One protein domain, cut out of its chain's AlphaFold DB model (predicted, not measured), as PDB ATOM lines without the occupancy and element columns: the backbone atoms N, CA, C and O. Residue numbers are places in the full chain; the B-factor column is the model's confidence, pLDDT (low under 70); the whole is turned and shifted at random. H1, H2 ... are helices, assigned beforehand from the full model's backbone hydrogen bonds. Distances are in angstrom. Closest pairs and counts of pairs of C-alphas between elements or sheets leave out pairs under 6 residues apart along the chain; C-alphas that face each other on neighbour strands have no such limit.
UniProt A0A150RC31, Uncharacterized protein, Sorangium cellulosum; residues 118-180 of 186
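AT A GLANCE: This is residues 118 to 180 of the 186 residues of an uncharacterized protein of Sorangium cellulosum (UniProt A0A150RC31). What shape do these atoms make? They form a flat slab of helices with short H3 nearest the middle: H5, the longest, packs side by side with it, and H1 starts beside it and runs away about perpendicular. H2 packs on the first residues of H1 and on H3, and H4 packs on the last half of H1. What is it made of? The printed part has 63 residues with five named helices, H1 to H5 in chain order, and no named strand: all helix. It is compact, with a radius of gyration of the C-alphas of 11.2 A and spans of 34 by 27 by 14 A.

IN THESE COORDINATES: Where do the first helices run? H1, residues 118 to 129, begins at C-alpha 118 (-5.485, 38.683, 41.507) and is 16.1 A long; H2 is residues 135 to 138 and H3 residues 144 to 150. Where are the others? H4 is residues 156 to 161, and H5, residues 165 to 178, spans 19.9 A to C-alpha 178 (2.149, 45.247, 53.374).

HOW THE PARTS SIT: What does H1 touch? It touches H3 about perpendicular, at 78 degrees, the closest C-alphas being Cys 118 and Ala 149, 3.8 A apart. With residues 124 to 129 alone it touches H4, closest at the C-alphas of Cys 128 and Cys 156, 5.2 A. How does H5 stand? It touches H3 at a shallow tilt of 29 degrees, opposite ways, closest at the C-alphas of Cys 146 and Cys 174, 5.7 A; H1 and H5 are apart. Are the backbones helical? Every O i to N i+4 pair is within hydrogen-bond range in H1, H3, H4 and H5; H2 is too short for one.

THE WHOLE: How far does it reach? The C-alphas of Gly 130 and Gln 180, the two farthest apart, are 34.4 A apart. Is it continuous and confident? The printed part has no cut, and the four links are tight. Its mean pLDDT is 73.0, with residues 132 to 146, 153, 174 and 176 to 180 under 70.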
ATOM      1  N   CYS A 118      -4.724  37.462  41.218       70.19
ATOM      2  CA  CYS A 118      -5.485  38.683  41.507       70.19
ATOM      3  C   CYS A 118      -6.681  38.816  40.565       70.19
ATOM      4  O   CYS A 118      -7.799  39.037  41.016       70.19
ATOM      5  N   GLU A 119      -6.477  38.602  39.273       70.62
ATOM      6  CA  GLU A 119      -7.500  38.760  38.252       70.62
ATOM      7  C   GLU A 119      -8.516  37.617  38.318       70.62
ATOM      8  O   GLU A 119      -9.721  37.839  38.203       70.62
ATOM      9  N   ARG A 120      -8.060  36.391  38.596       71.50
ATOM     10  CA  ARG A 120      -8.948  35.240  38.814       71.50
ATOM     11  C   ARG A 120      -9.816  35.442  40.053       71.50
ATOM     12  O   ARG A 120     -11.020  35.183  40.035       71.50
ATOM     13  N   GLY A 121      -9.217  35.913  41.136       77.12
ATOM     14  CA  GLY A 121      -9.924  36.173  42.374       77.12
ATOM     15  C   GLY A 121     -10.800  37.418  42.311       77.12
ATOM     16  O   GLY A 121     -11.898  37.398  42.859       77.12
ATOM     17  N   SER A 122     -10.419  38.451  41.560       78.94
ATOM     18  CA  SER A 122     -11.289  39.597  41.292       78.94
ATOM     19  C   SER A 122     -12.502  39.162  40.473       78.94
ATOM     20  O   SER A 122     -13.628  39.364  40.920       78.94
ATOM     21  N   GLN A 123     -12.325  38.422  39.373       75.81
ATOM     22  CA  GLN A 123     -13.439  37.835  38.618       75.81
ATOM     23  C   GLN A 123     -14.341  36.956  39.491       75.81
ATOM     24  O   GLN A 123     -15.569  37.023  39.381       75.81
ATOM     25  N   ARG A 124     -13.757  36.160  40.397       80.38
ATOM     26  CA  ARG A 124     -14.517  35.358  41.363       80.38
ATOM     27  C   ARG A 124     -15.366  36.246  42.272       80.38
ATOM     28  O   ARG A 124     -16.562  35.990  42.404       80.38
ATOM     29  N   VAL A 125     -14.782  37.289  42.859       83.31
ATOM     30  CA  VAL A 125     -15.495  38.264  43.699       83.31
ATOM     31  C   VAL A 125     -16.636  38.919  42.923       83.31
ATOM     32  O   VAL A 125     -17.764  38.951  43.414       83.31
ATOM     33  N   GLY A 126     -16.380  39.346  41.687       83.44
ATOM     34  CA  GLY A 126     -17.368  39.957  40.796       83.44
ATOM     35  C   GLY A 126     -18.564  39.052  40.548       83.44
ATOM     36  O   GLY A 126     -19.715  39.414  40.803       83.44
ATOM     37  N   LYS A 127     -18.278  37.811  40.143       82.50
ATOM     38  CA  LYS A 127     -19.290  36.783  39.893       82.50
ATOM     39  C   LYS A 127     -20.124  36.472  41.136       82.50
ATOM     40  O   LYS A 127     -21.335  36.312  41.022       82.50
ATOM     41  N   CYS A 128     -19.499  36.379  42.310       84.94
ATOM     42  CA  CYS A 128     -20.202  36.045  43.549       84.94
ATOM     43  C   CYS A 128     -21.035  37.210  44.108       84.94
ATOM     44  O   CYS A 128     -22.041  36.964  44.767       84.94
ATOM     45  N   GLN A 129     -20.642  38.458  43.839       87.06
ATOM     46  CA  GLN A 129     -21.336  39.664  44.308       87.06
ATOM     47  C   GLN A 129     -22.316  40.256  43.276       87.06
ATOM     48  O   GLN A 129     -23.111  41.124  43.625       87.06
ATOM     49  N   GLY A 130     -22.318  39.761  42.032       85.81
ATOM     50  CA  GLY A 130     -23.286  40.150  41.001       85.81
ATOM     51  C   GLY A 130     -22.980  41.486  40.317       85.81
ATOM     52  O   GLY A 130     -23.903  42.189  39.910       85.81
ATOM     53  N   TRP A 131     -21.702  41.836  40.192       82.50
ATOM     54  CA  TRP A 131     -21.222  43.081  39.585       82.50
ATOM     55  C   TRP A 131     -20.028  42.832  38.658       82.50
ATOM     56  O   TRP A 131     -19.288  41.858  38.820       82.50
ATOM     57  N   GLU A 132     -19.869  43.705  37.664       61.72
ATOM     58  CA  GLU A 132     -18.719  43.708  36.758       61.72
ATOM     59  C   GLU A 132     -17.503  44.306  37.477       61.72
ATOM     60  O   GLU A 132     -17.618  45.319  38.169       61.72
ATOM     61  N   ILE A 133     -16.349  43.649  37.357       62.69
ATOM     62  CA  ILE A 133     -15.138  44.021  38.093       62.69
ATOM     63  C   ILE A 133     -14.467  45.230  37.456       62.69
ATOM     64  O   ILE A 133     -14.257  45.281  36.246       62.69
ATOM     65  N   ASP A 134     -14.049  46.159  38.311       58.47
ATOM     66  CA  ASP A 134     -13.102  47.203  37.955       58.47
ATOM     67  C   ASP A 134     -11.707  46.586  37.765       58.47
ATOM     68  O   ASP A 134     -11.076  46.120  38.718       58.47
ATOM     69  N   VAL A 135     -11.212  46.600  36.526       52.78
ATOM     70  CA  VAL A 135      -9.843  46.191  36.160       52.78
ATOM     71  C   VAL A 135      -8.761  46.958  36.939       52.78
ATOM     72  O   VAL A 135      -7.618  46.510  37.014       52.78
ATOM     73  N   GLY A 136      -9.115  48.075  37.588       58.19
ATOM     74  CA  GLY A 136      -8.270  48.812  38.525       58.19
ATOM     75  C   GLY A 136      -7.915  48.057  39.816       58.19
ATOM     76  O   GLY A 136      -6.913  48.369  40.464       58.19
ATOM     77  N   ALA A 137      -8.688  47.030  40.187       60.59
ATOM     78  CA  ALA A 137      -8.494  46.256  41.415       60.59
ATOM     79  C   ALA A 137      -7.129  45.548  41.485       60.59
ATOM     80  O   ALA A 137      -6.562  45.397  42.570       60.59
ATOM     81  N   CYS A 138      -6.587  45.173  40.324       65.56
ATOM     82  CA  CYS A 138      -5.278  44.541  40.198       65.56
ATOM     83  C   CYS A 138      -4.176  45.508  39.745       65.56
ATOM     84  O   CYS A 138      -3.030  45.091  39.627       65.56
ATOM     85  N   THR A 139      -4.470  46.801  39.541       54.97
ATOM     86  CA  THR A 139      -3.459  47.806  39.162       54.97
ATOM     87  C   THR A 139      -3.032  48.715  40.320       54.97
ATOM     88  O   THR A 139      -1.937  49.278  40.263       54.97
ATOM     89  N   GLY A 140      -3.808  48.791  41.408       54.06
ATOM     90  CA  GLY A 140      -3.510  49.606  42.595       54.06
ATOM     91  C   GLY A 140      -2.376  49.085  43.503       54.06
ATOM     92  O   GLY A 140      -1.930  47.943  43.351       54.06
ATOM     93  N   PRO A 141      -1.898  49.921  44.453       51.97
ATOM     94  CA  PRO A 141      -0.870  49.542  45.416       51.97
ATOM     95  C   PRO A 141      -1.350  48.443  46.375       51.97
ATOM     96  O   PRO A 141      -2.546  48.209  46.577       51.97
ATOM     97  N   TYR A 142      -0.380  47.763  46.975       48.47
ATOM     98  CA  TYR A 142      -0.586  46.765  48.019       48.47
ATOM     99  C   TYR A 142      -1.469  47.330  49.157       48.47
ATOM    100  O   TYR A 142      -1.300  48.500  49.506       48.47
ATOM    101  N   PRO A 143      -2.422  46.569  49.743       51.50
ATOM    102  CA  PRO A 143      -2.637  45.117  49.654       51.50
ATOM    103  C   PRO A 143      -3.739  44.661  48.678       51.50
ATOM    104  O   PRO A 143      -4.114  43.486  48.702       51.50
ATOM    105  N   GLY A 144      -4.275  45.548  47.828       65.12
ATOM    106  CA  GLY A 144      -5.417  45.228  46.954       65.12
ATOM    107  C   GLY A 144      -5.180  43.978  46.099       65.12
ATOM    108  O   GLY A 144      -5.982  43.049  46.123       65.12
ATOM    109  N   ARG A 145      -4.008  43.897  45.458       69.31
ATOM    110  CA  ARG A 145      -3.631  42.782  44.576       69.31
ATOM    111  C   ARG A 145      -3.569  41.423  45.288       69.31
ATOM    112  O   ARG A 145      -4.159  40.454  44.823       69.31
ATOM    113  N   CYS A 146      -2.901  41.366  46.441       67.94
ATOM    114  CA  CYS A 146      -2.763  40.136  47.230       67.94
ATOM    115  C   CYS A 146      -4.114  39.671  47.793       67.94
ATOM    116  O   CYS A 146      -4.449  38.493  47.752       67.94
ATOM    117  N   THR A 147      -4.940  40.617  48.242       75.31
ATOM    118  CA  THR A 147      -6.273  40.306  48.772       75.31
ATOM    119  C   THR A 147      -7.154  39.670  47.700       75.31
ATOM    120  O   THR A 147      -7.812  38.665  47.958       75.31
ATOM    121  N   TYR A 148      -7.147  40.215  46.480       77.75
ATOM    122  CA  TYR A 148      -7.884  39.606  45.378       77.75
ATOM    123  C   TYR A 148      -7.321  38.238  45.003       77.75
ATOM    124  O   TYR A 148      -8.108  37.327  44.778       77.75
ATOM    125  N   ALA A 149      -6.001  38.043  45.056       75.44
ATOM    126  CA  ALA A 149      -5.383  36.743  44.806       75.44
ATOM    127  C   ALA A 149      -5.903  35.627  45.727       75.44
ATOM    128  O   ALA A 149      -6.159  34.518  45.256       75.44
ATOM    129  N   CYS A 150      -6.176  35.930  46.999       77.19
ATOM    130  CA  CYS A 150      -6.740  34.966  47.948       77.19
ATOM    131  C   CYS A 150      -8.099  34.386  47.511       77.19
ATOM    132  O   CYS A 150      -8.450  33.264  47.878       77.19
ATOM    133  N   TYR A 151      -8.875  35.117  46.706       81.38
ATOM    134  CA  TYR A 151     -10.191  34.663  46.253       81.38
ATOM    135  C   TYR A 151     -10.151  33.760  45.017       81.38
ATOM    136  O   TYR A 151     -11.185  33.201  44.652       81.38
ATOM    137  N   ALA A 152      -8.997  33.587  44.371       78.44
ATOM    138  CA  ALA A 152      -8.873  32.871  43.100       78.44
ATOM    139  C   ALA A 152      -9.466  31.446  43.132       78.44
ATOM    140  O   ALA A 152     -10.198  31.049  42.219       78.44
ATOM    141  N   SER A 153      -9.217  30.712  44.217       69.69
ATOM    142  CA  SER A 153      -9.680  29.332  44.430       69.69
ATOM    143  C   SER A 153     -10.910  29.213  45.343       69.69
ATOM    144  O   SER A 153     -11.440  28.118  45.520       69.69
ATOM    145  N   SER A 154     -11.408  30.324  45.894       77.38
ATOM    146  CA  SER A 154     -12.518  30.317  46.857       77.38
ATOM    147  C   SER A 154     -13.881  30.116  46.188       77.38
ATOM    148  O   SER A 154     -14.140  30.592  45.077       77.38
ATOM    149  N   ASN A 155     -14.809  29.451  46.881       82.00
ATOM    150  CA  ASN A 155     -16.203  29.367  46.437       82.00
ATOM    151  C   ASN A 155     -17.013  30.613  46.855       82.00
ATOM    152  O   ASN A 155     -16.589  31.390  47.706       82.00
ATOM    153  N   CYS A 156     -18.206  30.819  46.283       86.19
ATOM    154  CA  CYS A 156     -18.975  32.035  46.575       86.19
ATOM    155  C   CYS A 156     -19.433  32.160  48.030       86.19
ATOM    156  O   CYS A 156     -19.544  33.278  48.519       86.19
ATOM    157  N   SER A 157     -19.666  31.059  48.746       87.50
ATOM    158  CA  SER A 157     -19.979  31.132  50.176       87.50
ATOM    159  C   SER A 157     -18.780  31.636  50.979       87.50
ATOM    160  O   SER A 157     -18.955  32.447  51.884       87.50
ATOM    161  N   GLU A 158     -17.565  31.220  50.624       84.31
ATOM    162  CA  GLU A 158     -16.320  31.695  51.244       84.31
ATOM    163  C   GLU A 158     -16.028  33.153  50.890       84.31
ATOM    164  O   GLU A 158     -15.742  33.949  51.776       84.31
ATOM    165  N   VAL A 159     -16.192  33.531  49.621       84.31
ATOM    166  CA  VAL A 159     -16.032  34.914  49.142       84.31
ATOM    167  C   VAL A 159     -16.999  35.869  49.845       84.31
ATOM    168  O   VAL A 159     -16.609  36.961  50.242       84.31
ATOM    169  N   LEU A 160     -18.267  35.470  50.001       86.12
ATOM    170  CA  LEU A 160     -19.303  36.312  50.611       86.12
ATOM    171  C   LEU A 160     -19.202  36.379  52.138       86.12
ATOM    172  O   LEU A 160     -19.591  37.384  52.727       86.12
ATOM    173  N   SER A 161     -18.717  35.316  52.785       85.75
ATOM    174  CA  SER A 161     -18.538  35.286  54.243       85.75
ATOM    175  C   SER A 161     -17.199  35.866  54.694       85.75
ATOM    176  O   SER A 161     -17.099  36.342  55.821       85.75
ATOM    177  N   GLY A 162     -16.169  35.802  53.842       77.81
ATOM    178  CA  GLY A 162     -14.794  36.185  54.169       77.81
ATOM    179  C   GLY A 162     -14.182  35.378  55.319       77.81
ATOM    180  O   GLY A 162     -13.167  35.789  55.871       77.81
ATOM    181  N   SER A 163     -14.810  34.269  55.730       77.62
ATOM    182  CA  SER A 163     -14.555  33.637  57.030       77.62
ATOM    183  C   SER A 163     -13.982  32.227  56.938       77.62
ATOM    184  O   SER A 163     -13.960  31.519  57.946       77.62
ATOM    185  N   SER A 164     -13.570  31.765  55.754       85.12
ATOM    186  CA  SER A 164     -12.839  30.499  55.687       85.12
ATOM    187  C   SER A 164     -11.463  30.699  56.317       85.12
ATOM    188  O   SER A 164     -10.813  31.717  56.088       85.12
ATOM    189  N   GLN A 165     -11.013  29.731  57.119       79.06
ATOM    190  CA  GLN A 165      -9.698  29.813  57.760       79.06
ATOM    191  C   GLN A 165      -8.593  30.030  56.713       79.06
ATOM    192  O   GLN A 165      -7.709  30.847  56.917       79.06
ATOM    193  N   ALA A 166      -8.711  29.389  55.545       70.62
ATOM    194  CA  ALA A 166      -7.782  29.565  54.432       70.62
ATOM    195  C   ALA A 166      -7.739  31.008  53.888       70.62
ATOM    196  O   ALA A 166      -6.655  31.512  53.595       70.62
ATOM    197  N   LEU A 167      -8.891  31.685  53.773       77.94
ATOM    198  CA  LEU A 167      -8.951  33.093  53.366       77.94
ATOM    199  C   LEU A 167      -8.374  34.012  54.440       77.94
ATOM    200  O   LEU A 167      -7.599  34.904  54.112       77.94
ATOM    201  N   VAL A 168      -8.712  33.773  55.709       82.06
ATOM    202  CA  VAL A 168      -8.184  34.546  56.845       82.06
ATOM    203  C   VAL A 168      -6.662  34.451  56.889       82.06
ATOM    204  O   VAL A 168      -5.991  35.480  56.885       82.06
ATOM    205  N   ASP A 169      -6.116  33.237  56.818       76.25
ATOM    206  CA  ASP A 169      -4.672  33.011  56.817       76.25
ATOM    207  C   ASP A 169      -4.008  33.699  55.608       76.25
ATOM    208  O   ASP A 169      -2.910  34.243  55.721       76.25
ATOM    209  N   CYS A 170      -4.662  33.692  54.440       76.00
ATOM    210  CA  CYS A 170      -4.172  34.382  53.246       76.00
ATOM    211  C   CYS A 170      -4.163  35.910  53.424       76.00
ATOM    212  O   CYS A 170      -3.154  36.557  53.143       76.00
ATOM    213  N   PHE A 171      -5.234  36.499  53.965       80.94
ATOM    214  CA  PHE A 171      -5.295  37.938  54.230       80.94
ATOM    215  C   PHE A 171      -4.292  38.389  55.285       80.94
ATOM    216  O   PHE A 171      -3.708  39.460  55.138       80.94
ATOM    217  N   GLU A 172      -4.056  37.589  56.324       78.12
ATOM    218  CA  GLU A 172      -3.032  37.883  57.328       78.12
ATOM    219  C   GLU A 172      -1.627  37.887  56.713       78.12
ATOM    220  O   GLU A 172      -0.842  38.797  56.991       78.12
ATOM    221  N   ARG A 173      -1.329  36.944  55.804       70.75
ATOM    222  CA  ARG A 173      -0.077  36.956  55.026       70.75
ATOM    223  C   ARG A 173       0.033  38.202  54.151       70.75
ATOM    224  O   ARG A 173       1.066  38.872  54.169       70.75
ATOM    225  N   CYS A 174      -1.044  38.577  53.460       66.94
ATOM    226  CA  CYS A 174      -1.086  39.828  52.709       66.94
ATOM    227  C   CYS A 174      -0.839  41.042  53.620       66.94
ATOM    228  O   CYS A 174      -0.030  41.901  53.293       66.94
ATOM    229  N   ALA A 175      -1.468  41.128  54.790       72.69
ATOM    230  CA  ALA A 175      -1.272  42.249  55.709       72.69
ATOM    231  C   ALA A 175       0.172  42.328  56.240       72.69
ATOM    232  O   ALA A 175       0.739  43.419  56.330       72.69
ATOM    233  N   ALA A 176       0.792  41.181  56.536       68.25
ATOM    234  CA  ALA A 176       2.181  41.113  56.978       68.25
ATOM    235  C   ALA A 176       3.151  41.636  55.906       68.25
ATOM    236  O   ALA A 176       4.028  42.444  56.216       68.25
ATOM    237  N   LEU A 177       2.953  41.257  54.642       58.38
ATOM    238  CA  LEU A 177       3.760  41.740  53.515       58.38
ATOM    239  C   LEU A 177       3.609  43.254  53.294       58.38
ATOM    240  O   LEU A 177       4.597  43.934  53.040       58.38
ATOM    241  N   ALA A 178       2.406  43.806  53.490       61.62
ATOM    242  CA  ALA A 178       2.149  45.247  53.374       61.62
ATOM    243  C   ALA A 178       2.914  46.086  54.411       61.62
ATOM    244  O   ALA A 178       3.121  47.283  54.222       61.62
ATOM    245  N   SER A 179       3.280  45.464  55.533       68.81
ATOM    246  CA  SER A 179       3.967  46.112  56.650       68.81
ATOM    247  C   SER A 179       5.494  46.024  56.573       68.81
ATOM    248  O   SER A 179       6.177  46.642  57.394       68.81
ATOM    249  N   GLN A 180       6.044  45.281  55.605       63.75
ATOM    250  CA  GLN A 180       7.489  45.221  55.408       63.75
ATOM    251  C   GLN A 180       7.998  46.517  54.753       63.75
ATOM    252  O   GLN A 180       7.369  47.027  53.826       63.75
TER     253      GLN A 180